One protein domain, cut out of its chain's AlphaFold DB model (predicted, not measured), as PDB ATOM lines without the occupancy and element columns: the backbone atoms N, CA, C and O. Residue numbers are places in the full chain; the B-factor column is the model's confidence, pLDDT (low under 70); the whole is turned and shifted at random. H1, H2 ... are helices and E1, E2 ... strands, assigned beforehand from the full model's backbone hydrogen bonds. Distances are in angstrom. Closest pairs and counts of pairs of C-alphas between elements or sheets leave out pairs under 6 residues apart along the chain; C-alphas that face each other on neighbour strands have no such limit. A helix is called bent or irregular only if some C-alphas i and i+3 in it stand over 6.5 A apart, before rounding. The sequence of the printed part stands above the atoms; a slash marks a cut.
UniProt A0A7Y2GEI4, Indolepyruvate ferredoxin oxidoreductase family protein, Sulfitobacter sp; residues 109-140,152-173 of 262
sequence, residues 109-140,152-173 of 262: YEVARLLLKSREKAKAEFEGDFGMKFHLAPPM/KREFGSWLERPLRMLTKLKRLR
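AT A GLANCE: This is residues 109 to 140 and 152 to 173 of the 262 residues of the protein "Indolepyruvate ferredoxin oxidoreductase family protein" of Sulfitobacter sp (UniProt A0A7Y2GEI4). A small ribbon of two short antiparallel strands, E1 and E2, lies to one side of a slanting pair of helices, H1 and H2, in which H1 packs on H2 with residues 109 to 116 alone. The other end of H1 runs away from H2, and residues 124 to 129, at that end and in the link after it, stick out. The printed part has 54 residues, with two named helices and two named strands in the order H1, E1, E2, H2, and its class is mostly helix. The whole is only just compact, close to loose, with a radius of gyration of the C-alphas of 11.9 A, and elongated, spanning 36 by 23 by 14 A.

IN THESE COORDINATES: E1 is residues 134 to 136, 6.1 A from first to last C-alpha, with C-alpha 134 at (-8.121, -41.211, 51.342). E2 is residues 153 to 155, 6.5 A long. H1 is residues 109 to 125, 24.8 A long, and begins with C-alpha 109 at (-0.549, -51.375, 42.851). H2 is residues 157 to 172, 24.9 A long, and ends with C-alpha 172 at (7.725, -54.901, 40.013). H2 has a kink of 26 degrees near residue 166 and is irregular: C-alphas 168 and 171 are 7.2 A apart.

HOW THE PARTS SIT: E1 and E2 are antiparallel neighbours, with 145 degrees between their directions. The C-alphas of His 135 and Glu 154 face each other at 4.7 A. N 134 and O 155, at 2.8 A, and N 136 and O 153, at 3.0 A, are within hydrogen-bond range. The closest C-alphas of E1 and H2 are those of Phe 134 and Ser 157, 7.7 A apart. H1 and H2 touch, H1 with residues 109 to 116 alone; the closest C-alphas are those of Ala 112 and Leu 163, 5.0 A apart. Their lines stand at a steep tilt of 43 degrees, and they run opposite ways. H1 and E2 are apart. In H1 every O i to N i+4 pair is within hydrogen-bond range; in H2 it is 6 of 12, beside 10 of 13 O i to N i+3 pairs.

THE WHOLE: The two C-alphas farthest apart are those of Gly 128 and Leu 172, at 36.7 A. Residues 141 to 151 are cut out, and C-alphas 140 and 152 are 12.3 A apart across the cut, which lies in the link from E1 to E2. Of the links that are printed whole, E2 to H2 is tight, with 1 residue, and H1 to E1 is short, with 8. The mean pLDDT of the printed part is 86.4; residues 127, 129 and 139 to 140 are under 70.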
ATOM      1  N   TYR A 109      -0.558 -51.957  44.192       92.62
ATOM      2  CA  TYR A 109      -0.549 -51.375  42.851       92.62
ATOM      3  C   TYR A 109      -1.966 -51.245  42.275       92.62
ATOM      4  O   TYR A 109      -2.326 -50.201  41.724       92.62
ATOM      5  N   GLU A 110      -2.790 -52.283  42.426       93.12
ATOM      6  CA  GLU A 110      -4.172 -52.277  41.952       93.12
ATOM      7  C   GLU A 110      -5.067 -51.366  42.797       93.12
ATOM      8  O   GLU A 110      -5.894 -50.633  42.254       93.12
ATOM      9  N   VAL A 111      -4.870 -51.332  44.117       91.06
ATOM     10  CA  VAL A 111      -5.532 -50.374  45.012       91.06
ATOM     11  C   VAL A 111      -5.247 -48.952  44.541       91.06
ATOM     12  O   VAL A 111      -6.189 -48.176  44.393       91.06
ATOM     13  N   ALA A 112      -3.990 -48.617  44.241       92.25
ATOM     14  CA  ALA A 112      -3.645 -47.292  43.740       92.25
ATOM     15  C   ALA A 112      -4.335 -46.964  42.412       92.25
ATOM     16  O   ALA A 112      -4.885 -45.871  42.264       92.25
ATOM     17  N   ARG A 113      -4.374 -47.914  41.470       93.69
ATOM     18  CA  ARG A 113      -5.059 -47.736  40.181       93.69
ATOM     19  C   ARG A 113      -6.550 -47.475  40.372       93.69
ATOM     20  O   ARG A 113      -7.091 -46.549  39.771       93.69
ATOM     21  N   LEU A 114      -7.203 -48.265  41.221       92.00
ATOM     22  CA  LEU A 114      -8.632 -48.141  41.498       92.00
ATOM     23  C   LEU A 114      -8.963 -46.830  42.215       92.00
ATOM     24  O   LEU A 114      -9.923 -46.171  41.834       92.00
ATOM     25  N   LEU A 115      -8.156 -46.419  43.196       91.19
ATOM     26  CA  LEU A 115      -8.341 -45.150  43.906       91.19
ATOM     27  C   LEU A 115      -8.232 -43.949  42.966       91.19
ATOM     28  O   LEU A 115      -9.062 -43.045  43.026       91.19
ATOM     29  N   LEU A 116      -7.248 -43.956  42.064       91.25
ATOM     30  CA  LEU A 116      -7.116 -42.909  41.054       91.25
ATOM     31  C   LEU A 116      -8.271 -42.942  40.050       91.25
ATOM     32  O   LEU A 116      -8.794 -41.892  39.708       91.25
ATOM     33  N   LYS A 117      -8.728 -44.122  39.616       90.88
ATOM     34  CA  LYS A 117      -9.898 -44.225  38.729       90.88
ATOM     35  C   LYS A 117     -11.163 -43.671  39.393       90.88
ATOM     36  O   LYS A 117     -11.914 -42.948  38.746       90.88
ATOM     37  N   SER A 118     -11.388 -43.979  40.670       88.25
ATOM     38  CA  SER A 118     -12.499 -43.410  41.444       88.25
ATOM     39  C   SER A 118     -12.369 -41.899  41.601       88.25
ATOM     40  O   SER A 118     -13.368 -41.202  41.467       88.25
ATOM     41  N   ARG A 119     -11.146 -41.385  41.810       88.38
ATOM     42  CA  ARG A 119     -10.873 -39.944  41.820       88.38
ATOM     43  C   ARG A 119     -11.320 -39.290  40.522       88.38
ATOM     44  O   ARG A 119     -12.019 -38.291  40.574       88.38
ATOM     45  N   GLU A 120     -10.874 -39.802  39.375       87.44
ATOM     46  CA  GLU A 120     -11.170 -39.176  38.077       87.44
ATOM     47  C   GLU A 120     -12.677 -39.196  37.783       87.44
ATOM     48  O   GLU A 120     -13.216 -38.204  37.305       87.44
ATOM     49  N   LYS A 121     -13.378 -40.275  38.160       86.69
ATOM     50  CA  LYS A 121     -14.846 -40.323  38.098       86.69
ATOM     51  C   LYS A 121     -15.501 -39.278  38.995       86.69
ATOM     52  O   LYS A 121     -16.387 -38.575  38.543       86.69
ATOM     53  N   ALA A 122     -15.053 -39.161  40.244       86.12
ATOM     54  CA  ALA A 122     -15.589 -38.167  41.167       86.12
ATOM     55  C   ALA A 122     -15.351 -36.743  40.644       86.12
ATOM     56  O   ALA A 122     -16.264 -35.934  40.632       86.12
ATOM     57  N   LYS A 123     -14.158 -36.451  40.118       85.38
ATOM     58  CA  LYS A 123     -13.855 -35.146  39.520       85.38
ATOM     59  C   LYS A 123     -14.756 -34.813  38.319       85.38
ATOM     60  O   LYS A 123     -15.025 -33.644  38.093       85.38
ATOM     61  N   ALA A 124     -15.172 -35.809  37.537       84.38
ATOM     62  CA  ALA A 124     -16.091 -35.596  36.420       84.38
ATOM     63  C   ALA A 124     -17.534 -35.309  36.878       84.38
ATOM     64  O   ALA A 124     -18.261 -34.636  36.160       84.38
ATOM     65  N   GLU A 125     -17.922 -35.809  38.053       82.69
ATOM     66  CA  GLU A 125     -19.277 -35.673  38.602       82.69
ATOM     67  C   GLU A 125     -19.455 -34.412  39.466       82.69
ATOM     68  O   GLU A 125     -20.540 -33.845  39.534       82.69
ATOM     69  N   PHE A 126     -18.398 -33.976  40.160       79.19
ATOM     70  CA  PHE A 126     -18.451 -32.843  41.084       79.19
ATOM     71  C   PHE A 126     -17.876 -31.565  40.454       79.19
ATOM     72  O   PHE A 126     -16.716 -31.531  40.044       79.19
ATOM     73  N   GLU A 127     -18.669 -30.492  40.442       68.56
ATOM     74  CA  GLU A 127     -18.242 -29.142  40.048       68.56
ATOM     75  C   GLU A 127     -17.446 -28.439  41.171       68.56
ATOM     76  O   GLU A 127     -17.687 -28.668  42.358       68.56
ATOM     77  N   GLY A 128     -16.517 -27.543  40.808       73.88
ATOM     78  CA  GLY A 128     -15.755 -26.701  41.746       73.88
ATOM     79  C   GLY A 128     -14.393 -27.260  42.196       73.88
ATOM     80  O   GLY A 128     -13.806 -28.133  41.551       73.88
ATOM     81  N   ASP A 129     -13.861 -26.722  43.303       68.25
ATOM     82  CA  ASP A 129     -12.572 -27.133  43.883       68.25
ATOM     83  C   ASP A 129     -12.680 -28.520  44.543       68.25
ATOM     84  O   ASP A 129     -13.009 -28.679  45.721       68.25
ATOM     85  N   PHE A 130     -12.397 -29.563  43.761       72.62
ATOM     86  CA  PHE A 130     -12.474 -30.952  44.208       72.62
ATOM     87  C   PHE A 130     -11.219 -31.392  44.988       72.62
ATOM     88  O   PHE A 130     -10.139 -31.593  44.420       72.62
ATOM     89  N   GLY A 131     -11.380 -31.624  46.295       76.38
ATOM     90  CA  GLY A 131     -10.380 -32.250  47.166       76.38
ATOM     91  C   GLY A 131     -10.831 -33.626  47.661       76.38
ATOM     92  O   GLY A 131     -11.913 -33.756  48.226       76.38
ATOM     93  N   MET A 132      -9.993 -34.659  47.501       83.50
ATOM     94  CA  MET A 132     -10.313 -36.018  47.951       83.50
ATOM     95  C   MET A 132      -9.415 -36.457  49.105       83.50
ATOM     96  O   MET A 132      -8.188 -36.374  49.039       83.50
ATOM     97  N   LYS A 133     -10.045 -36.976  50.160       87.38
ATOM     98  CA  LYS A 133      -9.364 -37.597  51.299       87.38
ATOM     99  C   LYS A 133      -9.418 -39.117  51.175       87.38
ATOM    100  O   LYS A 133     -10.466 -39.701  50.906       87.38
ATOM    101  N   PHE A 134      -8.286 -39.766  51.404       87.94
ATOM    102  CA  PHE A 134      -8.121 -41.211  51.342       87.94
ATOM    103  C   PHE A 134      -8.017 -41.782  52.753       87.94
ATOM    104  O   PHE A 134      -7.167 -41.370  53.535       87.94
ATOM    105  N   HIS A 135      -8.838 -42.781  53.062       87.56
ATOM    106  CA  HIS A 135      -8.767 -43.508  54.327       87.56
ATOM    107  C   HIS A 135      -8.092 -44.856  54.104       87.56
ATOM    108  O   HIS A 135      -8.702 -45.780  53.564       87.56
ATOM    109  N   LEU A 136      -6.829 -44.972  54.511       84.06
ATOM    110  CA  LEU A 136      -6.009 -46.161  54.279       84.06
ATOM    111  C   LEU A 136      -5.391 -46.657  55.581       84.06
ATOM    112  O   LEU A 136      -5.154 -45.884  56.506       84.06
ATOM    113  N   ALA A 137      -5.075 -47.946  55.630       82.50
ATOM    114  CA  ALA A 137      -4.227 -48.528  56.664       82.50
ATOM    115  C   ALA A 137      -2.973 -49.113  55.989       82.50
ATOM    116  O   ALA A 137      -2.958 -50.301  55.664       82.50
ATOM    117  N   PRO A 138      -1.958 -48.283  55.671       77.50
ATOM    118  CA  PRO A 138      -0.773 -48.751  54.963       77.50
ATOM    119  C   PRO A 138      -0.001 -49.779  55.804       77.50
ATOM    120  O   PRO A 138       0.241 -49.502  56.978       77.50
ATOM    121  N   PRO A 139       0.463 -50.903  55.224       69.94
ATOM    122  CA  PRO A 139       1.187 -51.941  55.967       69.94
ATOM    123  C   PRO A 139       2.447 -51.435  56.686       69.94
ATOM    124  O   PRO A 139       2.804 -51.947  57.740       69.94
ATOM    125  N   MET A 140       3.099 -50.406  56.133       69.94
ATOM    126  CA  MET A 140       4.308 -49.790  56.700       69.94
ATOM    127  C   MET A 140       4.030 -48.942  57.950       69.94
ATOM    128  O   MET A 140       4.948 -48.633  58.703       69.94
ATOM    129  N   LYS A 152      -6.871 -47.304  60.544       83.62
ATOM    130  CA  LYS A 152      -7.171 -46.420  59.406       83.62
ATOM    131  C   LYS A 152      -6.672 -45.006  59.704       83.62
ATOM    132  O   LYS A 152      -6.887 -44.485  60.797       83.62
ATOM    133  N   ARG A 153      -6.005 -44.398  58.729       86.06
ATOM    134  CA  ARG A 153      -5.470 -43.037  58.779       86.06
ATOM    135  C   ARG A 153      -5.998 -42.249  57.585       86.06
ATOM    136  O   ARG A 153      -6.181 -42.810  56.503       86.06
ATOM    137  N   GLU A 154      -6.250 -40.967  57.810       88.81
ATOM    138  CA  GLU A 154      -6.665 -40.029  56.771       88.81
ATOM    139  C   GLU A 154      -5.428 -39.474  56.052       88.81
ATOM    140  O   GLU A 154      -4.464 -39.042  56.683       88.81
ATOM    141  N   PHE A 155      -5.469 -39.481  54.724       88.12
ATOM    142  CA  PHE A 155      -4.471 -38.877  53.852       88.12
ATOM    143  C   PHE A 155      -5.165 -37.885  52.919       88.12
ATOM    144  O   PHE A 155      -6.163 -38.225  52.287       88.12
ATOM    145  N   GLY A 156      -4.647 -36.663  52.814       87.94
ATOM    146  CA  GLY A 156      -5.183 -35.658  51.889       87.94
ATOM    147  C   GLY A 156      -4.796 -35.906  50.425       87.94
ATOM    148  O   GLY A 156      -4.120 -36.883  50.093       87.94
ATOM    149  N   SER A 157      -5.147 -34.955  49.553       88.25
ATOM    150  CA  SER A 157      -4.898 -35.011  48.101       88.25
ATOM    151  C   SER A 157      -3.420 -35.176  47.715       88.25
ATOM    152  O   SER A 157      -3.114 -35.616  46.609       88.25
ATOM    153  N   TRP A 158      -2.478 -34.881  48.621       89.31
ATOM    154  CA  TRP A 158      -1.045 -35.098  48.383       89.31
ATOM    155  C   TRP A 158      -0.717 -36.559  48.038       89.31
ATOM    156  O   TRP A 158       0.233 -36.809  47.294       89.31
ATOM    157  N   LEU A 159      -1.525 -37.516  48.516       89.81
ATOM    158  CA  LEU A 159      -1.344 -38.947  48.279       89.81
ATOM    159  C   LEU A 159      -1.582 -39.349  46.809       89.81
ATOM    160  O   LEU A 159      -1.123 -40.395  46.358       89.81
ATOM    161  N   GLU A 160      -2.229 -38.512  46.005       89.44
ATOM    162  CA  GLU A 160      -2.460 -38.811  44.590       89.44
ATOM    163  C   GLU A 160      -1.157 -38.982  43.801       89.44
ATOM    164  O   GLU A 160      -1.062 -39.856  42.939       89.44
ATOM    165  N   ARG A 161      -0.139 -38.165  44.098       90.94
ATOM    166  CA  ARG A 161       1.169 -38.228  43.429       90.94
ATOM    167  C   ARG A 161       1.871 -39.577  43.662       90.94
ATOM    168  O   ARG A 161       2.187 -40.236  42.667       90.94
ATOM    169  N   PRO A 162       2.074 -40.048  44.911       91.38
ATOM    170  CA  PRO A 162       2.665 -41.360  45.148       91.38
ATOM    171  C   PRO A 162       1.783 -42.504  44.638       91.38
ATOM    172  O   PRO A 162       2.326 -43.463  44.096       91.38
ATOM    173  N   LEU A 163       0.445 -42.404  44.695       92.06
ATOM    174  CA  LEU A 163      -0.429 -43.414  44.079       92.06
ATOM    175  C   LEU A 163      -0.197 -43.500  42.562       92.06
ATOM    176  O   LEU A 163      -0.071 -44.602  42.030       92.06
ATOM    177  N   ARG A 164      -0.063 -42.364  41.856       92.56
ATOM    178  CA  ARG A 164       0.235 -42.351  40.409       92.56
ATOM    179  C   ARG A 164       1.578 -43.013  40.118       92.56
ATOM    180  O   ARG A 164       1.666 -43.798  39.175       92.56
ATOM    181  N   MET A 165       2.601 -42.757  40.933       92.75
ATOM    182  CA  MET A 165       3.884 -43.456  40.807       92.75
ATOM    183  C   MET A 165       3.726 -44.960  41.031       92.75
ATOM    184  O   MET A 165       4.198 -45.747  40.212       92.75
ATOM    185  N   LEU A 166       2.997 -45.359  42.074       92.00
ATOM    186  CA  LEU A 166       2.789 -46.761  42.412       92.00
ATOM    187  C   LEU A 166       2.127 -47.527  41.260       92.00
ATOM    188  O   LEU A 166       2.592 -48.604  40.906       92.00
ATOM    189  N   THR A 167       1.139 -46.947  40.569       91.62
ATOM    190  CA  THR A 167       0.526 -47.613  39.400       91.62
ATOM    191  C   THR A 167       1.516 -47.945  38.278       91.62
ATOM    192  O   THR A 167       1.358 -48.964  37.601       91.62
ATOM    193  N   LYS A 168       2.563 -47.129  38.087       91.06
ATOM    194  CA  LYS A 168       3.620 -47.369  37.088       91.06
ATOM    195  C   LYS A 168       4.583 -48.475  37.526       91.06
ATOM    196  O   LYS A 168       5.133 -49.179  36.682       91.06
ATOM    197  N   LEU A 169       4.734 -48.667  38.836       92.19
ATOM    198  CA  LEU A 169       5.580 -49.696  39.439       92.19
ATOM    199  C   LEU A 169       4.932 -51.088  39.463       92.19
ATOM    200  O   LEU A 169       5.577 -52.033  39.904       92.19
ATOM    201  N   LYS A 170       3.728 -51.274  38.898       90.44
ATOM    202  CA  LYS A 170       3.083 -52.600  38.774       90.44
ATOM    203  C   LYS A 170       3.957 -53.661  38.085       90.44
ATOM    204  O   LYS A 170       3.761 -54.854  38.284       90.44
ATOM    205  N   ARG A 171       4.955 -53.246  37.293       90.31
ATOM    206  CA  ARG A 171       5.949 -54.148  36.681       90.31
ATOM    207  C   ARG A 171       6.828 -54.862  37.715       90.31
ATOM    208  O   ARG A 171       7.325 -55.940  37.414       90.31
ATOM    209  N   LEU A 172       6.995 -54.285  38.908       91.56
ATOM    210  CA  LEU A 172       7.725 -54.901  40.013       91.56
ATOM    211  C   LEU A 172       6.949 -56.064  40.634       91.56
ATOM    212  O   LEU A 172       7.578 -56.932  41.225       91.56
ATOM    213  N   ARG A 173       5.619 -56.120  40.472       90.50
ATOM    214  CA  ARG A 173       4.748 -57.158  41.039       90.50
ATOM    215  C   ARG A 173       5.304 -58.559  40.790       90.50
ATOM    216  O   ARG A 173       5.470 -58.982  39.643       90.50
TER     217      ARG A 173